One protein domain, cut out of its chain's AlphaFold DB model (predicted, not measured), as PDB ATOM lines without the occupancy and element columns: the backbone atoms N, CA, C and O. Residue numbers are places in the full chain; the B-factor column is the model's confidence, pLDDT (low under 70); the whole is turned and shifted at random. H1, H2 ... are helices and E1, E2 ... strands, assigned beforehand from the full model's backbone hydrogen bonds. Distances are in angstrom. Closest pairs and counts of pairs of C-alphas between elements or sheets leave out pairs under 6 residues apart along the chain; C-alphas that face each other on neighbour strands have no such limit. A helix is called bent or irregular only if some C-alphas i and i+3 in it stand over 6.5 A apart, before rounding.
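This is residues 337 to 432 and 476 to 511 of the 514 residues of an uncharacterized protein of Serpula lacrymans var. lacrymans (strain S7.9) (UniProt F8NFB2). A strongly twisted sheet of five short strands forms the middle layer, with helices over both of its faces: H1, H3 and H5 over one and H4a over the other, three layers in all. H1 lies by the E3 edge and H5 by the E5 edge, while H4b, the second arm of the bent helix H4, turns away from the sheet, and H2 lies off it near the start of H3. The printed part has 132 residues, with five named helices and five named strands in the order H1, H2, E1, E2, H3, E3, H4, E4, H5, E5. The sheet is mixed, in the order E3, E1, E2, E4, E5, and the class is mixed, helices and strands. The whole is compact, with a radius of gyration of the C-alphas of 14.7 A and spans of 45 by 35 by 31 A.

Begin at H1, residues 337 to 346, which lies over the edge strand E3, residues 403 to 406, at a height of 9.8 A over the sheet; their closest C-alphas, Leu 343 and Trp 403, are 5.6 A apart. H1 touches H3, residues 382 to 392, at a steep tilt of 40 degrees, opposite ways, with Ile 340 and Val 386 closest at 6.7 A between C-alphas. H2, residues 356 to 362, is close to H3 but not clearly touching, with the C-alphas of Met 359 and Trp 382 closest at 7.3 A. E1, residues 365 to 368, is antiparallel to E3; look for N 367 and O 404, 2.8 A apart. E1 and E2, residues 376 to 381, are a hairpin, with N 380 and O 366 at 2.9 A. E2, H3 and E3 make a split strand-helix-strand unit, two strands that follow each other among the strands with a helix between them in the chain and E1 between them in the sheet, and its crossover is right-handed. H3 lies over E1 and E2 and runs along the strands, at 15 degrees to E1 on the local plane. Past E3 comes H4, residues 409 to 430, assigned as one helix by its hydrogen bonds but bent, with C-alphas 420 and 423 7.3 A apart; its arms H4a and H4b stand at a steep tilt of 60 degrees. H4a is on the sheet, on the opposite face from H3, and its Ala 414 comes closest to Val 483 of E4, residues 483 to 486, at 6.4 A between C-alphas; H4b is not on the sheet. E4 is antiparallel to E2, with N 379 and O 483 at 2.8 A, and parallel to E5, residues 508 to 510, with N 486 and O 509 at 2.9 A. E4, H5 and E5 make a strand-helix-strand unit, two parallel neighbour strands with a helix between them in the chain, again with a right-handed crossover. H5, residues 497 to 504, is on the same face as H3 and runs across the strands, at 77 degrees to E5 on the local plane; the closest C-alphas of the two, Trp 502 and Ala 508, are 5.2 A apart. Each O i to N i+4 pair is within hydrogen-bond range in H1, H2, H3, H4a and H4b; in H5 it is 2 of 4.

Find C-alpha 337 at (-29.938, -2.636, -13.103); from there H1 runs 14.4 A to Ala 346. E2, from Gly 376 to Thr 381, is 16.7 A long, and H3, which follows directly, 15.0 A. Find C-alpha 409 at (-2.575, -7.530, -25.958), where H4a, residues 409 to 420, begins its 17.0 A; H4b, residues 423 to 430, spans 10.3 A. E5 ends at C-alpha 510, at (-6.628, -5.485, -36.906).

The two C-alphas farthest apart, those of Arg 353 and Tyr 493, are 46.2 A apart. Residues 433 to 475 are not printed, and C-alphas 432 and 476 stand 10.8 A apart across this cut. Of the links that are printed whole, none is long. The mean pLDDT of the printed part is 83.7, and it is under 70 at residues 394 to 400, 429 to 431 and 476 to 477.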
ATOM      1  N   GLY A 337     -30.687  -2.347 -14.324       73.44
ATOM      2  CA  GLY A 337     -29.938  -2.636 -13.103       73.44
ATOM      3  C   GLY A 337     -29.214  -3.983 -13.139       73.44
ATOM      4  O   GLY A 337     -28.093  -4.071 -12.652       73.44
ATOM      5  N   ASP A 338     -29.800  -5.016 -13.743       78.12
ATOM      6  CA  ASP A 338     -29.184  -6.347 -13.783       78.12
ATOM      7  C   ASP A 338     -28.029  -6.431 -14.793       78.12
ATOM      8  O   ASP A 338     -26.982  -6.994 -14.485       78.12
ATOM      9  N   GLN A 339     -28.149  -5.758 -15.935       78.06
ATOM     10  CA  GLN A 339     -27.102  -5.673 -16.955       78.06
ATOM     11  C   GLN A 339     -25.884  -4.892 -16.439       78.06
ATOM     12  O   GLN A 339     -24.742  -5.274 -16.698       78.06
ATOM     13  N   ILE A 340     -26.114  -3.824 -15.665       83.62
ATOM     14  CA  ILE A 340     -25.037  -3.063 -15.015       83.62
ATOM     15  C   ILE A 340     -24.368  -3.903 -13.915       83.62
ATOM     16  O   ILE A 340     -23.146  -3.865 -13.772       83.62
ATOM     17  N   LYS A 341     -25.132  -4.714 -13.166       87.31
ATOM     18  CA  LYS A 341     -24.544  -5.653 -12.195       87.31
ATOM     19  C   LYS A 341     -23.632  -6.664 -12.882       87.31
ATOM     20  O   LYS A 341     -22.555  -6.941 -12.364       87.31
ATOM     21  N   ASP A 342     -24.038  -7.212 -14.022       88.25
ATOM     22  CA  ASP A 342     -23.225  -8.191 -14.748       88.25
ATOM     23  C   ASP A 342     -21.961  -7.564 -15.346       88.25
ATOM     24  O   ASP A 342     -20.893  -8.174 -15.278       88.25
ATOM     25  N   LEU A 343     -22.035  -6.309 -15.804       90.56
ATOM     26  CA  LEU A 343     -20.856  -5.521 -16.171       90.56
ATOM     27  C   LEU A 343     -19.872  -5.396 -14.998       90.56
ATOM     28  O   LEU A 343     -18.675  -5.628 -15.159       90.56
ATOM     29  N   PHE A 344     -20.360  -5.049 -13.805       92.38
ATOM     30  CA  PHE A 344     -19.492  -4.876 -12.636       92.38
ATOM     31  C   PHE A 344     -18.864  -6.207 -12.209       92.38
ATOM     32  O   PHE A 344     -17.659  -6.253 -11.957       92.38
ATOM     33  N   LYS A 345     -19.627  -7.307 -12.242       92.31
ATOM     34  CA  LYS A 345     -19.091  -8.656 -12.005       92.31
ATOM     35  C   LYS A 345     -18.017  -9.040 -13.022       92.31
ATOM     36  O   LYS A 345     -17.014  -9.623 -12.623       92.31
ATOM     37  N   ALA A 346     -18.193  -8.708 -14.303       92.31
ATOM     38  CA  ALA A 346     -17.184  -8.961 -15.334       92.31
ATOM     39  C   ALA A 346     -15.885  -8.193 -15.052       92.31
ATOM     40  O   ALA A 346     -14.796  -8.734 -15.217       92.31
ATOM     41  N   CYS A 347     -15.991  -6.975 -14.522       92.88
ATOM     42  CA  CYS A 347     -14.848  -6.221 -14.008       92.88
ATOM     43  C   CYS A 347     -14.292  -6.769 -12.677       92.88
ATOM     44  O   CYS A 347     -13.333  -6.214 -12.154       92.88
ATOM     45  N   GLY A 348     -14.852  -7.831 -12.096       91.69
ATOM     46  CA  GLY A 348     -14.434  -8.354 -10.791       91.69
ATOM     47  C   GLY A 348     -14.832  -7.464  -9.607       91.69
ATOM     48  O   GLY A 348     -14.250  -7.585  -8.531       91.69
ATOM     49  N   GLN A 349     -15.803  -6.571  -9.798       93.50
ATOM     50  CA  GLN A 349     -16.322  -5.662  -8.779       93.50
ATOM     51  C   GLN A 349     -17.642  -6.184  -8.207       93.50
ATOM     52  O   GLN A 349     -18.447  -6.797  -8.909       93.50
ATOM     53  N   ASP A 350     -17.880  -5.930  -6.918       91.25
ATOM     54  CA  ASP A 350     -19.142  -6.274  -6.254       91.25
ATOM     55  C   ASP A 350     -20.213  -5.223  -6.589       91.25
ATOM     56  O   ASP A 350     -20.088  -4.077  -6.146       91.25
ATOM     57  N   PRO A 351     -21.303  -5.570  -7.299       89.38
ATOM     58  CA  PRO A 351     -22.311  -4.591  -7.685       89.38
ATOM     59  C   PRO A 351     -23.039  -3.911  -6.525       89.38
ATOM     60  O   PRO A 351     -23.592  -2.830  -6.709       89.38
ATOM     61  N   GLY A 352     -23.061  -4.531  -5.341       88.12
ATOM     62  CA  GLY A 352     -23.669  -3.948  -4.145       88.12
ATOM     63  C   GLY A 352     -22.769  -2.947  -3.416       88.12
ATOM     64  O   GLY A 352     -23.233  -2.288  -2.487       88.12
ATOM     65  N   ARG A 353     -21.485  -2.852  -3.791       90.81
ATOM     66  CA  ARG A 353     -20.470  -2.077  -3.054       90.81
ATOM     67  C   ARG A 353     -19.559  -1.223  -3.930       90.81
ATOM     68  O   ARG A 353     -18.940  -0.303  -3.405       90.81
ATOM     69  N   ALA A 354     -19.458  -1.529  -5.221       90.62
ATOM     70  CA  ALA A 354     -18.599  -0.828  -6.161       90.62
ATOM     71  C   ALA A 354     -18.986   0.649  -6.253       90.62
ATOM     72  O   ALA A 354     -20.143   0.992  -6.508       90.62
ATOM     73  N   THR A 355     -18.006   1.530  -6.068       89.88
ATOM     74  CA  THR A 355     -18.194   2.968  -6.267       89.88
ATOM     75  C   THR A 355     -17.714   3.392  -7.652       89.88
ATOM     76  O   THR A 355     -16.907   2.716  -8.291       89.88
ATOM     77  N   VAL A 356     -18.158   4.569  -8.109       86.50
ATOM     78  CA  VAL A 356     -17.646   5.190  -9.345       86.50
ATOM     79  C   VAL A 356     -16.121   5.322  -9.298       86.50
ATOM     80  O   VAL A 356     -15.448   5.027 -10.279       86.50
ATOM     81  N   ALA A 357     -15.567   5.692  -8.138       87.81
ATOM     82  CA  ALA A 357     -14.127   5.831  -7.957       87.81
ATOM     83  C   ALA A 357     -13.377   4.495  -8.092       87.81
ATOM     84  O   ALA A 357     -12.237   4.485  -8.554       87.81
ATOM     85  N   ASP A 358     -13.994   3.374  -7.711       91.44
ATOM     86  CA  ASP A 358     -13.385   2.048  -7.857       91.44
ATOM     87  C   ASP A 358     -13.338   1.618  -9.321       91.44
ATOM     88  O   ASP A 358     -12.286   1.197  -9.803       91.44
ATOM     89  N   MET A 359     -14.441   1.820 -10.046       92.31
ATOM     90  CA  MET A 359     -14.513   1.550 -11.484       92.31
ATOM     91  C   MET A 359     -13.535   2.430 -12.276       92.31
ATOM     92  O   MET A 359     -12.876   1.955 -13.201       92.31
ATOM     93  N   ASP A 360     -13.396   3.700 -11.888       89.88
ATOM     94  CA  ASP A 360     -12.459   4.651 -12.501       89.88
ATOM     95  C   ASP A 360     -11.007   4.295 -12.260       89.88
ATOM     96  O   ASP A 360     -10.195   4.366 -13.177       89.88
ATOM     97  N   ARG A 361     -10.680   3.896 -11.029       91.25
ATOM     98  CA  ARG A 361      -9.328   3.470 -10.670       91.25
ATOM     99  C   ARG A 361      -8.928   2.203 -11.413       91.25
ATOM    100  O   ARG A 361      -7.757   2.039 -11.737       91.25
ATOM    101  N   GLN A 362      -9.883   1.306 -11.647       91.44
ATOM    102  CA  GLN A 362      -9.630   0.080 -12.387       91.44
ATOM    103  C   GLN A 362      -9.463   0.329 -13.891       91.44
ATOM    104  O   GLN A 362      -8.693  -0.383 -14.529       91.44
ATOM    105  N   ASP A 363     -10.190   1.306 -14.446       91.00
ATOM    106  CA  ASP A 363     -10.167   1.671 -15.869       91.00
ATOM    107  C   ASP A 363     -10.248   0.445 -16.805       91.00
ATOM    108  O   ASP A 363      -9.524   0.327 -17.796       91.00
ATOM    109  N   ALA A 364     -11.120  -0.508 -16.463       92.31
ATOM    110  CA  ALA A 364     -11.246  -1.770 -17.186       92.31
ATOM    111  C   ALA A 364     -11.744  -1.561 -18.624       92.31
ATOM    112  O   ALA A 364     -12.515  -0.636 -18.918       92.31
ATOM    113  N   ARG A 365     -11.332  -2.468 -19.515       95.06
ATOM    114  CA  ARG A 365     -11.927  -2.628 -20.842       95.06
ATOM    115  C   ARG A 365     -12.763  -3.886 -20.883       95.06
ATOM    116  O   ARG A 365     -12.332  -4.951 -20.450       95.06
ATOM    117  N   VAL A 366     -13.972  -3.739 -21.395       95.19
ATOM    118  CA  VAL A 366     -14.951  -4.816 -21.483       95.19
ATOM    119  C   VAL A 366     -15.457  -4.936 -22.906       95.19
ATOM    120  O   VAL A 366     -15.423  -3.973 -23.675       95.19
ATOM    121  N   SER A 367     -15.933  -6.125 -23.240       94.25
ATOM    122  CA  SER A 367     -16.527  -6.446 -24.525       94.25
ATOM    123  C   SER A 367     -17.964  -6.905 -24.332       94.25
ATOM    124  O   SER A 367     -18.240  -7.714 -23.444       94.25
ATOM    125  N   CYS A 368     -18.868  -6.395 -25.170       91.88
ATOM    126  CA  CYS A 368     -20.241  -6.885 -25.252       91.88
ATOM    127  C   CYS A 368     -20.266  -8.102 -26.180       91.88
ATOM    128  O   CYS A 368     -19.988  -7.978 -27.379       91.88
ATOM    129  N   ASP A 369     -20.600  -9.277 -25.651       86.69
ATOM    130  CA  ASP A 369     -20.547 -10.522 -26.429       86.69
ATOM    131  C   ASP A 369     -21.635 -10.582 -27.515       86.69
ATOM    132  O   ASP A 369     -21.461 -11.251 -28.529       86.69
ATOM    133  N   GLN A 370     -22.741  -9.850 -27.339       84.81
ATOM    134  CA  GLN A 370     -23.832  -9.777 -28.321       84.81
ATOM    135  C   GLN A 370     -23.519  -8.845 -29.498       84.81
ATOM    136  O   GLN A 370     -24.067  -9.017 -30.587       84.81
ATOM    137  N   CYS A 371     -22.684  -7.830 -29.270       85.56
ATOM    138  CA  CYS A 371     -22.276  -6.881 -30.307       85.56
ATOM    139  C   CYS A 371     -20.938  -7.246 -30.948       85.56
ATOM    140  O   CYS A 371     -20.620  -6.748 -32.027       85.56
ATOM    141  N   SER A 372     -20.178  -8.128 -30.306       85.00
ATOM    142  CA  SER A 372     -19.023  -8.779 -30.908       85.00
ATOM    143  C   SER A 372     -19.476  -9.833 -31.915       85.00
ATOM    144  O   SER A 372     -20.543 -10.432 -31.784       85.00
ATOM    145  N   CYS A 373     -18.673 -10.065 -32.945       80.50
ATOM    146  CA  CYS A 373     -18.974 -11.048 -33.978       80.50
ATOM    147  C   CYS A 373     -17.754 -11.932 -34.248       80.50
ATOM    148  O   CYS A 373     -16.687 -11.753 -33.667       80.50
ATOM    149  N   SER A 374     -17.890 -12.900 -35.152       80.25
ATOM    150  CA  SER A 374     -16.780 -13.792 -35.514       80.25
ATOM    151  C   SER A 374     -15.563 -13.048 -36.078       80.25
ATOM    152  O   SER A 374     -14.451 -13.567 -36.021       80.25
ATOM    153  N   LEU A 375     -15.769 -11.844 -36.622       83.88
ATOM    154  CA  LEU A 375     -14.714 -11.027 -37.212       83.88
ATOM    155  C   LEU A 375     -13.946 -10.208 -36.177       83.88
ATOM    156  O   LEU A 375     -12.854  -9.758 -36.489       83.88
ATOM    157  N   GLY A 376     -14.471  -9.996 -34.970       87.25
ATOM    158  CA  GLY A 376     -13.817  -9.131 -33.994       87.25
ATOM    159  C   GLY A 376     -14.678  -8.796 -32.786       87.25
ATOM    160  O   GLY A 376     -15.875  -9.095 -32.736       87.25
ATOM    161  N   ARG A 377     -14.054  -8.137 -31.810       91.62
ATOM    162  CA  ARG A 377     -14.692  -7.738 -30.553       91.62
ATOM    163  C   ARG A 377     -14.894  -6.234 -30.476       91.62
ATOM    164  O   ARG A 377     -14.023  -5.462 -30.875       91.62
ATOM    165  N   VAL A 378     -16.053  -5.832 -29.957       92.06
ATOM    166  CA  VAL A 378     -16.346  -4.429 -29.638       92.06
ATOM    167  C   VAL A 378     -15.898  -4.179 -28.208       92.06
ATOM    168  O   VAL A 378     -16.488  -4.715 -27.274       92.06
ATOM    169  N   ILE A 379     -14.871  -3.358 -28.042       94.44
ATOM    170  CA  ILE A 379     -14.197  -3.100 -26.775       94.44
ATOM    171  C   ILE A 379     -14.484  -1.670 -26.339       94.44
ATOM    172  O   ILE A 379     -14.512  -0.746 -27.153       94.44
ATOM    173  N   MET A 380     -14.738  -1.480 -25.050       93.50
ATOM    174  CA  MET A 380     -15.147  -0.185 -24.525       93.50
ATOM    175  C   MET A 380     -14.770   0.006 -23.055       93.50
ATOM    176  O   MET A 380     -14.530  -0.951 -22.315       93.50
ATOM    177  N   THR A 381     -14.740   1.268 -22.628       93.06
ATOM    178  CA  THR A 381     -14.630   1.650 -21.210       93.06
ATOM    179  C   THR A 381     -15.893   1.261 -20.438       93.06
ATOM    180  O   THR A 381     -16.966   1.139 -21.029       93.06
ATOM    181  N   TRP A 382     -15.819   1.152 -19.107       91.00
ATOM    182  CA  TRP A 382     -17.003   0.836 -18.293       91.00
ATOM    183  C   TRP A 382     -18.136   1.872 -18.448       91.00
ATOM    184  O   TRP A 382     -19.309   1.513 -18.430       91.00
ATOM    185  N   ARG A 383     -17.809   3.155 -18.661       89.06
ATOM    186  CA  ARG A 383     -18.810   4.210 -18.907       89.06
ATOM    187  C   ARG A 383     -19.483   4.062 -20.262       89.06
ATOM    188  O   ARG A 383     -20.695   4.218 -20.365       89.06
ATOM    189  N   ALA A 384     -18.691   3.749 -21.281       88.88
ATOM    190  CA  ALA A 384     -19.195   3.477 -22.618       88.88
ATOM    191  C   ALA A 384     -20.026   2.187 -22.658       88.88
ATOM    192  O   ALA A 384     -21.016   2.138 -23.372       88.88
ATOM    193  N   ALA A 385     -19.695   1.194 -21.827       89.94
ATOM    194  CA  ALA A 385     -20.494  -0.014 -21.636       89.94
ATOM    195  C   ALA A 385     -21.876   0.270 -21.044       89.94
ATOM    196  O   ALA A 385     -22.875  -0.264 -21.527       89.94
ATOM    197  N   VAL A 386     -21.953   1.147 -20.040       86.81
ATOM    198  CA  VAL A 386     -23.242   1.586 -19.485       86.81
ATOM    199  C   VAL A 386     -24.061   2.332 -20.541       86.81
ATOM    200  O   VAL A 386     -25.235   2.017 -20.710       86.81
ATOM    201  N   ASP A 387     -23.462   3.271 -21.278       83.75
ATOM    202  CA  ASP A 387     -24.162   4.007 -22.345       83.75
ATOM    203  C   ASP A 387     -24.661   3.060 -23.452       83.75
ATOM    204  O   ASP A 387     -25.836   3.090 -23.809       83.75
ATOM    205  N   HIS A 388     -23.809   2.130 -23.889       85.94
ATOM    206  CA  HIS A 388     -24.124   1.085 -24.863       85.94
ATOM    207  C   HIS A 388     -25.306   0.199 -24.434       85.94
ATOM    208  O   HIS A 388     -26.208  -0.074 -25.230       85.94
ATOM    209  N   CYS A 389     -25.353  -0.212 -23.159       82.00
ATOM    210  CA  CYS A 389     -26.500  -0.933 -22.598       82.00
ATOM    211  C   CYS A 389     -27.814  -0.167 -22.797       82.00
ATOM    212  O   CYS A 389     -28.843  -0.763 -23.121       82.00
ATOM    213  N   ILE A 390     -27.781   1.150 -22.592       77.81
ATOM    214  CA  ILE A 390     -28.959   2.019 -22.632       77.81
ATOM    215  C   ILE A 390     -29.389   2.293 -24.078       77.81
ATOM    216  O   ILE A 390     -30.589   2.287 -24.379       77.81
ATOM    217  N   SER A 391     -28.432   2.543 -24.973       76.94
ATOM    218  CA  SER A 391     -28.692   2.927 -26.362       76.94
ATOM    219  C   SER A 391     -29.041   1.739 -27.252       76.94
ATOM    220  O   SER A 391     -30.070   1.761 -27.935       76.94
ATOM    221  N   ASP A 392     -28.206   0.702 -27.239       78.25
ATOM    222  CA  ASP A 392     -28.205  -0.339 -28.270       78.25
ATOM    223  C   ASP A 392     -29.036  -1.561 -27.867       78.25
ATOM    224  O   ASP A 392     -29.563  -2.269 -28.726       78.25
ATOM    225  N   HIS A 393     -29.256  -1.756 -26.564       76.94
ATOM    226  CA  HIS A 393     -30.009  -2.894 -26.027       76.94
ATOM    227  C   HIS A 393     -31.372  -2.513 -25.423       76.94
ATOM    228  O   HIS A 393     -31.968  -3.274 -24.661       76.94
ATOM    229  N   ARG A 394     -31.936  -1.369 -25.833       64.81
ATOM    230  CA  ARG A 394     -33.196  -0.803 -25.308       64.81
ATOM    231  C   ARG A 394     -34.426  -1.731 -25.379       64.81
ATOM    232  O   ARG A 394     -35.383  -1.514 -24.642       64.81
ATOM    233  N   ARG A 395     -34.448  -2.704 -26.299       57.53
ATOM    234  CA  ARG A 395     -35.595  -3.603 -26.574       57.53
ATOM    235  C   ARG A 395     -35.298  -5.088 -26.351       57.53
ATOM    236  O   ARG A 395     -36.133  -5.910 -26.716       57.53
ATOM    237  N   ALA A 396     -34.125  -5.441 -25.832       53.84
ATOM    238  CA  ALA A 396     -33.801  -6.844 -25.612       53.84
ATOM    239  C   ALA A 396     -34.731  -7.417 -24.528       53.84
ATOM    240  O   ALA A 396     -34.815  -6.865 -23.431       53.84
ATOM    241  N   GLU A 397     -35.440  -8.507 -24.840       51.94
ATOM    242  CA  GLU A 397     -35.994  -9.389 -23.806       51.94
ATOM    243  C   GLU A 397     -34.845  -9.770 -22.862       51.94
ATOM    244  O   GLU A 397     -33.710  -9.895 -23.316       51.94
ATOM    245  N   SER A 398     -35.107  -9.884 -21.559       48.44
ATOM    246  CA  SER A 398     -34.111 -10.066 -20.490       48.44
ATOM    247  C   SER A 398     -33.313 -11.390 -20.540       48.44
ATOM    248  O   SER A 398     -33.147 -12.056 -19.520       48.44
ATOM    249  N   SER A 399     -32.779 -11.784 -21.694       51.66
ATOM    250  CA  SER A 399     -31.721 -12.776 -21.872       51.66
ATOM    251  C   SER A 399     -30.360 -12.063 -21.937       51.66
ATOM    252  O   SER A 399     -29.838 -11.720 -22.995       51.66
ATOM    253  N   SER A 400     -29.850 -11.785 -20.731       64.19
ATOM    254  CA  SER A 400     -28.478 -11.427 -20.331       64.19
ATOM    255  C   SER A 400     -27.535 -10.925 -21.435       64.19
ATOM    256  O   SER A 400     -26.909 -11.713 -22.149       64.19
ATOM    257  N   ILE A 401     -27.346  -9.603 -21.507       75.94
ATOM    258  CA  ILE A 401     -26.109  -9.048 -22.070       75.94
ATOM    259  C   ILE A 401     -24.966  -9.588 -21.213       75.94
ATOM    260  O   ILE A 401     -24.916  -9.315 -20.013       75.94
ATOM    261  N   THR A 402     -24.078 -10.373 -21.816       85.38
ATOM    262  CA  THR A 402     -22.875 -10.865 -21.149       85.38
ATOM    263  C   THR A 402     -21.694  -9.975 -21.492       85.38
ATOM    264  O   THR A 402     -21.520  -9.521 -22.628       85.38
ATOM    265  N   TRP A 403     -20.913  -9.698 -20.454       90.94
ATOM    266  CA  TRP A 403     -19.742  -8.848 -20.516       90.94
ATOM    267  C   TRP A 403     -18.500  -9.696 -20.310       90.94
ATOM    268  O   TRP A 403     -18.386 -10.414 -19.315       90.94
ATOM    269  N   SER A 404     -17.557  -9.562 -21.231       92.62
ATOM    270  CA  SER A 404     -16.251 -10.202 -21.140       92.62
ATOM    271  C   SER A 404     -15.196  -9.163 -20.785       92.62
ATOM    272  O   SER A 404     -15.070  -8.145 -21.468       92.62
ATOM    273  N   LEU A 405     -14.420  -9.410 -19.728       94.81
ATOM    274  CA  LEU A 405     -13.257  -8.585 -19.408       94.81
ATOM    275  C   LEU A 405     -12.177  -8.789 -20.471       94.81
ATOM    276  O   LEU A 405     -11.790  -9.921 -20.769       94.81
ATOM    277  N   VAL A 406     -11.670  -7.690 -21.020       93.25
ATOM    278  CA  VAL A 406     -10.597  -7.706 -22.012       93.25
ATOM    279  C   VAL A 406      -9.285  -7.395 -21.309       93.25
ATOM    280  O   VAL A 406      -9.144  -6.351 -20.677       93.25
ATOM    281  N   ILE A 407      -8.322  -8.306 -21.438       91.56
ATOM    282  CA  ILE A 407      -6.998  -8.195 -20.823       91.56
ATOM    283  C   ILE A 407      -5.893  -8.458 -21.846       91.56
ATOM    284  O   ILE A 407      -6.077  -9.165 -22.840       91.56
ATOM    285  N   GLY A 408      -4.699  -7.939 -21.574       90.38
ATOM    286  CA  GLY A 408      -3.488  -8.313 -22.300       90.38
ATOM    287  C   GLY A 408      -3.278  -7.521 -23.592       90.38
ATOM    288  O   GLY A 408      -3.283  -6.294 -23.588       90.38
ATOM    289  N   ARG A 409      -2.975  -8.204 -24.704       86.44
ATOM    290  CA  ARG A 409      -2.575  -7.530 -25.958       86.44
ATOM    291  C   ARG A 409      -3.731  -6.761 -26.591       86.44
ATOM    292  O   ARG A 409      -3.551  -5.608 -26.960       86.44
ATOM    293  N   GLU A 410      -4.897  -7.388 -26.652       89.00
ATOM    294  CA  GLU A 410      -6.104  -6.797 -27.227       89.00
ATOM    295  C   GLU A 410      -6.539  -5.534 -26.470       89.00
ATOM    296  O   GLU A 410      -6.885  -4.530 -27.083       89.00
ATOM    297  N   GLU A 411      -6.421  -5.546 -25.137       93.19
ATOM    298  CA  GLU A 411      -6.665  -4.375 -24.291       93.19
ATOM    299  C   GLU A 411      -5.730  -3.210 -24.652       93.19
ATOM    300  O   GLU A 411      -6.175  -2.076 -24.822       93.19
ATOM    301  N   ARG A 412      -4.425  -3.480 -24.797       91.38
ATOM    302  CA  ARG A 412      -3.435  -2.450 -25.159       91.38
ATOM    303  C   ARG A 412      -3.710  -1.849 -26.531       91.38
ATOM    304  O   ARG A 412      -3.547  -0.645 -26.704       91.38
ATOM    305  N   GLN A 413      -4.140  -2.674 -27.479       90.31
ATOM    306  CA  GLN A 413      -4.482  -2.217 -28.817       90.31
ATOM    307  C   GLN A 413      -5.753  -1.363 -28.809       90.31
ATOM    308  O   GLN A 413      -5.746  -0.261 -29.349       90.31
ATOM    309  N   ALA A 414      -6.796  -1.802 -28.100       91.88
ATOM    310  CA  ALA A 414      -8.004  -1.006 -27.905       91.88
ATOM    311  C   ALA A 414      -7.684   0.373 -27.305       91.88
ATOM    312  O   ALA A 414      -8.136   1.387 -27.828       91.88
ATOM    313  N   ARG A 415      -6.819   0.436 -26.283       92.94
ATOM    314  CA  ARG A 415      -6.364   1.704 -25.681       92.94
ATOM    315  C   ARG A 415      -5.637   2.620 -26.673       92.94
ATOM    316  O   ARG A 415      -5.813   3.835 -26.611       92.94
ATOM    317  N   ALA A 416      -4.831   2.066 -27.579       90.50
ATOM    318  CA  ALA A 416      -4.144   2.853 -28.604       90.50
ATOM    319  C   ALA A 416      -5.136   3.468 -29.606       90.50
ATOM    320  O   ALA A 416      -5.052   4.662 -29.906       90.50
ATOM    321  N   VAL A 417      -6.120   2.682 -30.058       90.12
ATOM    322  CA  VAL A 417      -7.197   3.162 -30.939       90.12
ATOM    323  C   VAL A 417      -8.038   4.224 -30.230       90.12
ATOM    324  O   VAL A 417      -8.255   5.301 -30.783       90.12
ATOM    325  N   GLU A 418      -8.428   3.989 -28.977       90.31
ATOM    326  CA  GLU A 418      -9.144   4.964 -28.142       90.31
ATOM    327  C   GLU A 418      -8.395   6.291 -28.013       90.31
ATOM    328  O   GLU A 418      -8.989   7.361 -28.134       90.31
ATOM    329  N   GLN A 419      -7.081   6.243 -27.782       87.00
ATOM    330  CA  GLN A 419      -6.264   7.446 -27.684       87.00
ATOM    331  C   GLN A 419      -6.241   8.216 -29.011       87.00
ATOM    332  O   GLN A 419      -6.311   9.445 -29.004       87.00
ATOM    333  N   SER A 420      -6.207   7.506 -30.142       83.19
ATOM    334  CA  SER A 420      -6.246   8.114 -31.477       83.19
ATOM    335  C   SER A 420      -7.594   8.788 -31.790       83.19
ATOM    336  O   SER A 420      -7.619   9.836 -32.437       83.19
ATOM    337  N   CYS A 421      -8.710   8.261 -31.267       80.75
ATOM    338  CA  CYS A 421     -10.057   8.807 -31.473       80.75
ATOM    339  C   CYS A 421     -10.561   9.698 -30.312       80.75
ATOM    340  O   CYS A 421     -11.662  10.261 -30.378       80.75
ATOM    341  N   MET A 422      -9.755   9.892 -29.262       80.69
ATOM    342  CA  MET A 422     -10.106  10.685 -28.078       80.69
ATOM    343  C   MET A 422     -10.462  12.131 -28.438       80.69
ATOM    344  O   MET A 422     -11.463  12.659 -27.957       80.69
ATOM    345  N   ASP A 423      -9.704  12.765 -29.336       78.62
ATOM    346  CA  ASP A 423      -9.980  14.132 -29.797       78.62
ATOM    347  C   ASP A 423     -11.354  14.252 -30.468       78.62
ATOM    348  O   ASP A 423     -12.057  15.255 -30.299       78.62
ATOM    349  N   HIS A 424     -11.768  13.222 -31.209       76.31
ATOM    350  CA  HIS A 424     -13.096  13.166 -31.810       76.31
ATOM    351  C   HIS A 424     -14.180  13.071 -30.728       76.31
ATOM    352  O   HIS A 424     -15.113  13.883 -30.714       76.31
ATOM    353  N   SER A 425     -14.007  12.152 -29.773       73.44
ATOM    354  CA  SER A 425     -14.907  11.975 -28.623       73.44
ATOM    355  C   SER A 425     -15.021  13.258 -27.792       73.44
ATOM    356  O   SER A 425     -16.124  13.685 -27.448       73.44
ATOM    357  N   MET A 426     -13.904  13.951 -27.556       75.25
ATOM    358  CA  MET A 426     -13.840  15.232 -26.847       75.25
ATOM    359  C   MET A 426     -14.570  16.348 -27.595       75.25
ATOM    360  O   MET A 426     -15.324  17.108 -26.984       75.25
ATOM    361  N   ARG A 427     -14.416  16.442 -28.920       74.50
ATOM    362  CA  ARG A 427     -15.145  17.426 -29.743       74.50
ATOM    363  C   ARG A 427     -16.647  17.151 -29.759       74.50
ATOM    364  O   ARG A 427     -17.433  18.092 -29.649       74.50
ATOM    365  N   LYS A 428     -17.058  15.884 -29.870       72.38
ATOM    366  CA  LYS A 428     -18.469  15.472 -29.788       72.38
ATOM    367  C   LYS A 428     -19.043  15.786 -28.409       72.38
ATOM    368  O   LYS A 428     -20.115  16.384 -28.316       72.38
ATOM    369  N   TYR A 429     -18.295  15.475 -27.352       69.94
ATOM    370  CA  TYR A 429     -18.651  15.802 -25.978       69.94
ATOM    371  C   TYR A 429     -18.795  17.319 -25.795       69.94
ATOM    372  O   TYR A 429     -19.813  17.763 -25.280       69.94
ATOM    373  N   ALA A 430     -17.856  18.139 -26.263       67.81
ATOM    374  CA  ALA A 430     -17.909  19.598 -26.118       67.81
ATOM    375  C   ALA A 430     -19.117  20.259 -26.814       67.81
ATOM    376  O   ALA A 430     -19.543  21.337 -26.406       67.81
ATOM    377  N   ARG A 431     -19.687  19.620 -27.845       68.50
ATOM    378  CA  ARG A 431     -20.835  20.135 -28.612       68.50
ATOM    379  C   ARG A 431     -22.201  19.892 -27.967       68.50
ATOM    380  O   ARG A 431     -23.186  20.433 -28.460       68.50
ATOM    381  N   GLN A 432     -22.306  19.071 -26.922       70.19
ATOM    382  CA  GLN A 432     -23.613  18.828 -26.295       70.19
ATOM    383  C   GLN A 432     -24.032  20.035 -25.428       70.19
ATOM    384  O   GLN A 432     -23.196  20.805 -24.957       70.19
ATOM    385  N   LEU A 476     -23.908  13.047 -18.131       64.06
ATOM    386  CA  LEU A 476     -23.006  11.913 -18.086       64.06
ATOM    387  C   LEU A 476     -21.542  12.376 -18.272       64.06
ATOM    388  O   LEU A 476     -21.258  13.294 -19.064       64.06
ATOM    389  N   PRO A 477     -20.591  11.761 -17.547       67.88
ATOM    390  CA  PRO A 477     -19.165  11.930 -17.810       67.88
ATOM    391  C   PRO A 477     -18.816  11.529 -19.252       67.88
ATOM    392  O   PRO A 477     -19.588  10.850 -19.926       67.88
ATOM    393  N   ILE A 478     -17.653  11.973 -19.743       72.25
ATOM    394  CA  ILE A 478     -17.180  11.610 -21.087       72.25
ATOM    395  C   ILE A 478     -17.097  10.085 -21.180       72.25
ATOM    396  O   ILE A 478     -16.344   9.456 -20.436       72.25
ATOM    397  N   ALA A 479     -17.862   9.507 -22.100       73.44
ATOM    398  CA  ALA A 479     -17.672   8.142 -22.550       73.44
ATOM    399  C   ALA A 479     -16.862   8.196 -23.848       73.44
ATOM    400  O   ALA A 479     -17.290   8.819 -24.821       73.44
ATOM    401  N   VAL A 480     -15.673   7.591 -23.837       81.94
ATOM    402  CA  VAL A 480     -14.910   7.348 -25.068       81.94
ATOM    403  C   VAL A 480     -15.725   6.389 -25.923       81.94
ATOM    404  O   VAL A 480     -16.272   5.420 -25.395       81.94
ATOM    405  N   GLU A 481     -15.850   6.674 -27.215       85.06
ATOM    406  CA  GLU A 481     -16.629   5.806 -28.090       85.06
ATOM    407  C   GLU A 481     -16.033   4.387 -28.133       85.06
ATOM    408  O   GLU A 481     -14.809   4.243 -28.075       85.06
ATOM    409  N   PRO A 482     -16.866   3.331 -28.232       91.00
ATOM    410  CA  PRO A 482     -16.364   1.969 -28.376       91.00
ATOM    411  C   PRO A 482     -15.398   1.837 -29.557       91.00
ATOM    412  O   PRO A 482     -15.528   2.559 -30.552       91.00
ATOM    413  N   VAL A 483     -14.492   0.869 -29.495       93.06
ATOM    414  CA  VAL A 483     -13.558   0.528 -30.576       93.06
ATOM    415  C   VAL A 483     -13.723  -0.931 -30.987       93.06
ATOM    416  O   VAL A 483     -14.164  -1.759 -30.193       93.06
ATOM    417  N   MET A 484     -13.391  -1.259 -32.230       91.62
ATOM    418  CA  MET A 484     -13.475  -2.622 -32.758       91.62
ATOM    419  C   MET A 484     -12.075  -3.183 -33.014       91.62
ATOM    420  O   MET A 484     -11.296  -2.588 -33.746       91.62
ATOM    421  N   ILE A 485     -11.766  -4.346 -32.441       93.19
ATOM    422  CA  ILE A 485     -10.524  -5.069 -32.739       93.19
ATOM    423  C   ILE A 485     -10.872  -6.328 -33.531       93.19
ATOM    424  O   ILE A 485     -11.556  -7.219 -33.018       93.19
ATOM    425  N   PHE A 486     -10.437  -6.386 -34.791       90.50
ATOM    426  CA  PHE A 486     -10.695  -7.527 -35.671       90.50
ATOM    427  C   PHE A 486      -9.788  -8.705 -35.336       90.50
ATOM    428  O   PHE A 486      -8.600  -8.531 -35.102       90.50
ATOM    429  N   SER A 487     -10.332  -9.917 -35.354       87.81
ATOM    430  CA  SER A 487      -9.605 -11.163 -35.117       87.81
ATOM    431  C   SER A 487      -8.455 -11.364 -36.113       87.81
ATOM    432  O   SER A 487      -8.493 -10.899 -37.253       87.81
ATOM    433  N   LYS A 488      -7.442 -12.138 -35.706       83.44
ATOM    434  CA  LYS A 488      -6.307 -12.494 -36.568       83.44
ATOM    435  C   LYS A 488      -6.785 -13.144 -37.875       83.44
ATOM    436  O   LYS A 488      -7.563 -14.095 -37.845       83.44
ATOM    437  N   GLY A 489      -6.248 -12.676 -39.002       78.19
ATOM    438  CA  GLY A 489      -6.513 -13.236 -40.332       78.19
ATOM    439  C   GLY A 489      -7.749 -12.675 -41.038       78.19
ATOM    440  O   GLY A 489      -8.000 -13.061 -42.174       78.19
ATOM    441  N   VAL A 490      -8.489 -11.761 -40.403       83.00
ATOM    442  CA  VAL A 490      -9.555 -10.995 -41.061       83.00
ATOM    443  C   VAL A 490      -8.928  -9.985 -42.017       83.00
ATOM    444  O   VAL A 490      -7.984  -9.282 -41.660       83.00
ATOM    445  N   THR A 491      -9.452  -9.911 -43.236       81.44
ATOM    446  CA  THR A 491      -9.014  -8.971 -44.272       81.44
ATOM    447  C   THR A 491     -10.133  -7.997 -44.630       81.44
ATOM    448  O   THR A 491     -11.302  -8.245 -44.342       81.44
ATOM    449  N   ASN A 492      -9.805  -6.914 -45.346       77.19
ATOM    450  CA  ASN A 492     -10.805  -5.961 -45.850       77.19
ATOM    451  C   ASN A 492     -11.911  -6.624 -46.700       77.19
ATOM    452  O   ASN A 492     -12.994  -6.063 -46.820       77.19
ATOM    453  N   TYR A 493     -11.653  -7.797 -47.293       78.44
ATOM    454  CA  TYR A 493     -12.632  -8.532 -48.102       78.44
ATOM    455  C   TYR A 493     -13.681  -9.274 -47.263       78.44
ATOM    456  O   TYR A 493     -14.741  -9.614 -47.784       78.44
ATOM    457  N   ASP A 494     -13.399  -9.503 -45.980       78.81
ATOM    458  CA  ASP A 494     -14.291 -10.196 -45.046       78.81
ATOM    459  C   ASP A 494     -15.262  -9.230 -44.340       78.81
ATOM    460  O   ASP A 494     -16.222  -9.658 -43.693       78.81
ATOM    461  N   LEU A 495     -15.015  -7.920 -44.460       83.44
ATOM    462  CA  LEU A 495     -15.773  -6.865 -43.791       83.44
ATOM    463  C   LEU A 495     -17.060  -6.522 -44.547       83.44
ATOM    464  O   LEU A 495     -17.085  -6.446 -45.777       83.44
ATOM    465  N   ARG A 496     -18.140  -6.246 -43.808       80.44
ATOM    466  CA  ARG A 496     -19.374  -5.679 -44.375       80.44
ATOM    467  C   ARG A 496     -19.348  -4.163 -44.192       80.44
ATOM    468  O   ARG A 496     -18.477  -3.622 -43.517       80.44
ATOM    469  N   SER A 497     -20.316  -3.462 -44.789       79.56
ATOM    470  CA  SER A 497     -20.362  -1.990 -44.753       79.56
ATOM    471  C   SER A 497     -20.241  -1.426 -43.339       79.56
ATOM    472  O   SER A 497     -19.469  -0.502 -43.133       79.56
ATOM    473  N   ARG A 498     -20.920  -2.040 -42.359       79.19
ATOM    474  CA  ARG A 498     -20.864  -1.581 -40.970       79.19
ATOM    475  C   ARG A 498     -19.452  -1.677 -40.402       79.19
ATOM    476  O   ARG A 498     -19.042  -0.737 -39.750       79.19
ATOM    477  N   GLU A 499     -18.729  -2.774 -40.614       81.50
ATOM    478  CA  GLU A 499     -17.364  -2.963 -40.104       81.50
ATOM    479  C   GLU A 499     -16.344  -2.048 -40.803       81.50
ATOM    480  O   GLU A 499     -15.419  -1.554 -40.160       81.50
ATOM    481  N   VAL A 500     -16.543  -1.770 -42.096       81.75
ATOM    482  CA  VAL A 500     -15.724  -0.813 -42.857       81.75
ATOM    483  C   VAL A 500     -15.866   0.607 -42.303       81.75
ATOM    484  O   VAL A 500     -14.869   1.325 -42.222       81.75
ATOM    485  N   ASP A 501     -17.066   0.996 -41.864       84.06
ATOM    486  CA  ASP A 501     -17.303   2.319 -41.277       84.06
ATOM    487  C   ASP A 501     -16.416   2.557 -40.041       84.06
ATOM    488  O   ASP A 501     -15.828   3.630 -39.911       84.06
ATOM    489  N   TRP A 502     -16.199   1.543 -39.191       84.19
ATOM    490  CA  TRP A 502     -15.314   1.676 -38.021       84.19
ATOM    491  C   TRP A 502     -13.859   1.954 -38.410       84.19
ATOM    492  O   TRP A 502     -13.186   2.723 -37.727       84.19
ATOM    493  N   LEU A 503     -13.360   1.355 -39.498       83.81
ATOM    494  CA  LEU A 503     -12.005   1.623 -39.996       83.81
ATOM    495  C   LEU A 503     -11.886   3.041 -40.553       83.81
ATOM    496  O   LEU A 503     -10.912   3.735 -40.269       83.81
ATOM    497  N   ILE A 504     -12.887   3.487 -41.316       83.62
ATOM    498  CA  ILE A 504     -12.921   4.841 -41.890       83.62
ATOM    499  C   ILE A 504     -12.978   5.899 -40.782       83.62
ATOM    500  O   ILE A 504     -12.321   6.935 -40.878       83.62
ATOM    501  N   GLU A 505     -13.731   5.631 -39.717       81.75
ATOM    502  CA  GLU A 505     -13.841   6.505 -38.547       81.75
ATOM    503  C   GLU A 505     -12.595   6.477 -37.643       81.75
ATOM    504  O   GLU A 505     -12.526   7.240 -36.678       81.75
ATOM    505  N   GLY A 506     -11.603   5.625 -37.936       83.62
ATOM    506  CA  GLY A 506     -10.415   5.447 -37.095       83.62
ATOM    507  C   GLY A 506     -10.735   4.809 -35.738       83.62
ATOM    508  O   GLY A 506     -10.037   5.041 -34.756       83.62
ATOM    509  N   ARG A 507     -11.825   4.039 -35.668       87.94
ATOM    510  CA  ARG A 507     -12.337   3.359 -34.469       87.94
ATOM    511  C   ARG A 507     -12.150   1.845 -34.516       87.94
ATOM    512  O   ARG A 507     -12.701   1.142 -33.669       87.94
ATOM    513  N   ALA A 508     -11.394   1.335 -35.484       89.62
ATOM    514  CA  ALA A 508     -11.067  -0.078 -35.575       89.62
ATOM    515  C   ALA A 508      -9.595  -0.313 -35.879       89.62
ATOM    516  O   ALA A 508      -8.946   0.523 -36.508       89.62
ATOM    517  N   ASP A 509      -9.113  -1.487 -35.485       88.50
ATOM    518  CA  ASP A 509      -7.795  -1.980 -35.860       88.50
ATOM    519  C   ASP A 509      -7.792  -3.512 -35.995       88.50
ATOM    520  O   ASP A 509      -8.676  -4.205 -35.479       88.50
ATOM    521  N   TYR A 510      -6.814  -4.048 -36.717       86.44
ATOM    522  CA  TYR A 510      -6.628  -5.485 -36.906       86.44
ATOM    523  C   TYR A 510      -5.756  -6.055 -35.800       86.44
ATOM    524  O   TYR A 510      -4.680  -5.527 -35.547       86.44
ATOM    525  N   TYR A 511      -6.171  -7.154 -35.170       80.44
ATOM    526  CA  TYR A 511      -5.378  -7.791 -34.123       80.44
ATOM    527  C   TYR A 511      -3.992  -8.165 -34.651       80.44
ATOM    528  O   TYR A 511      -3.857  -9.051 -35.502       80.44
TER     529      TYR A 511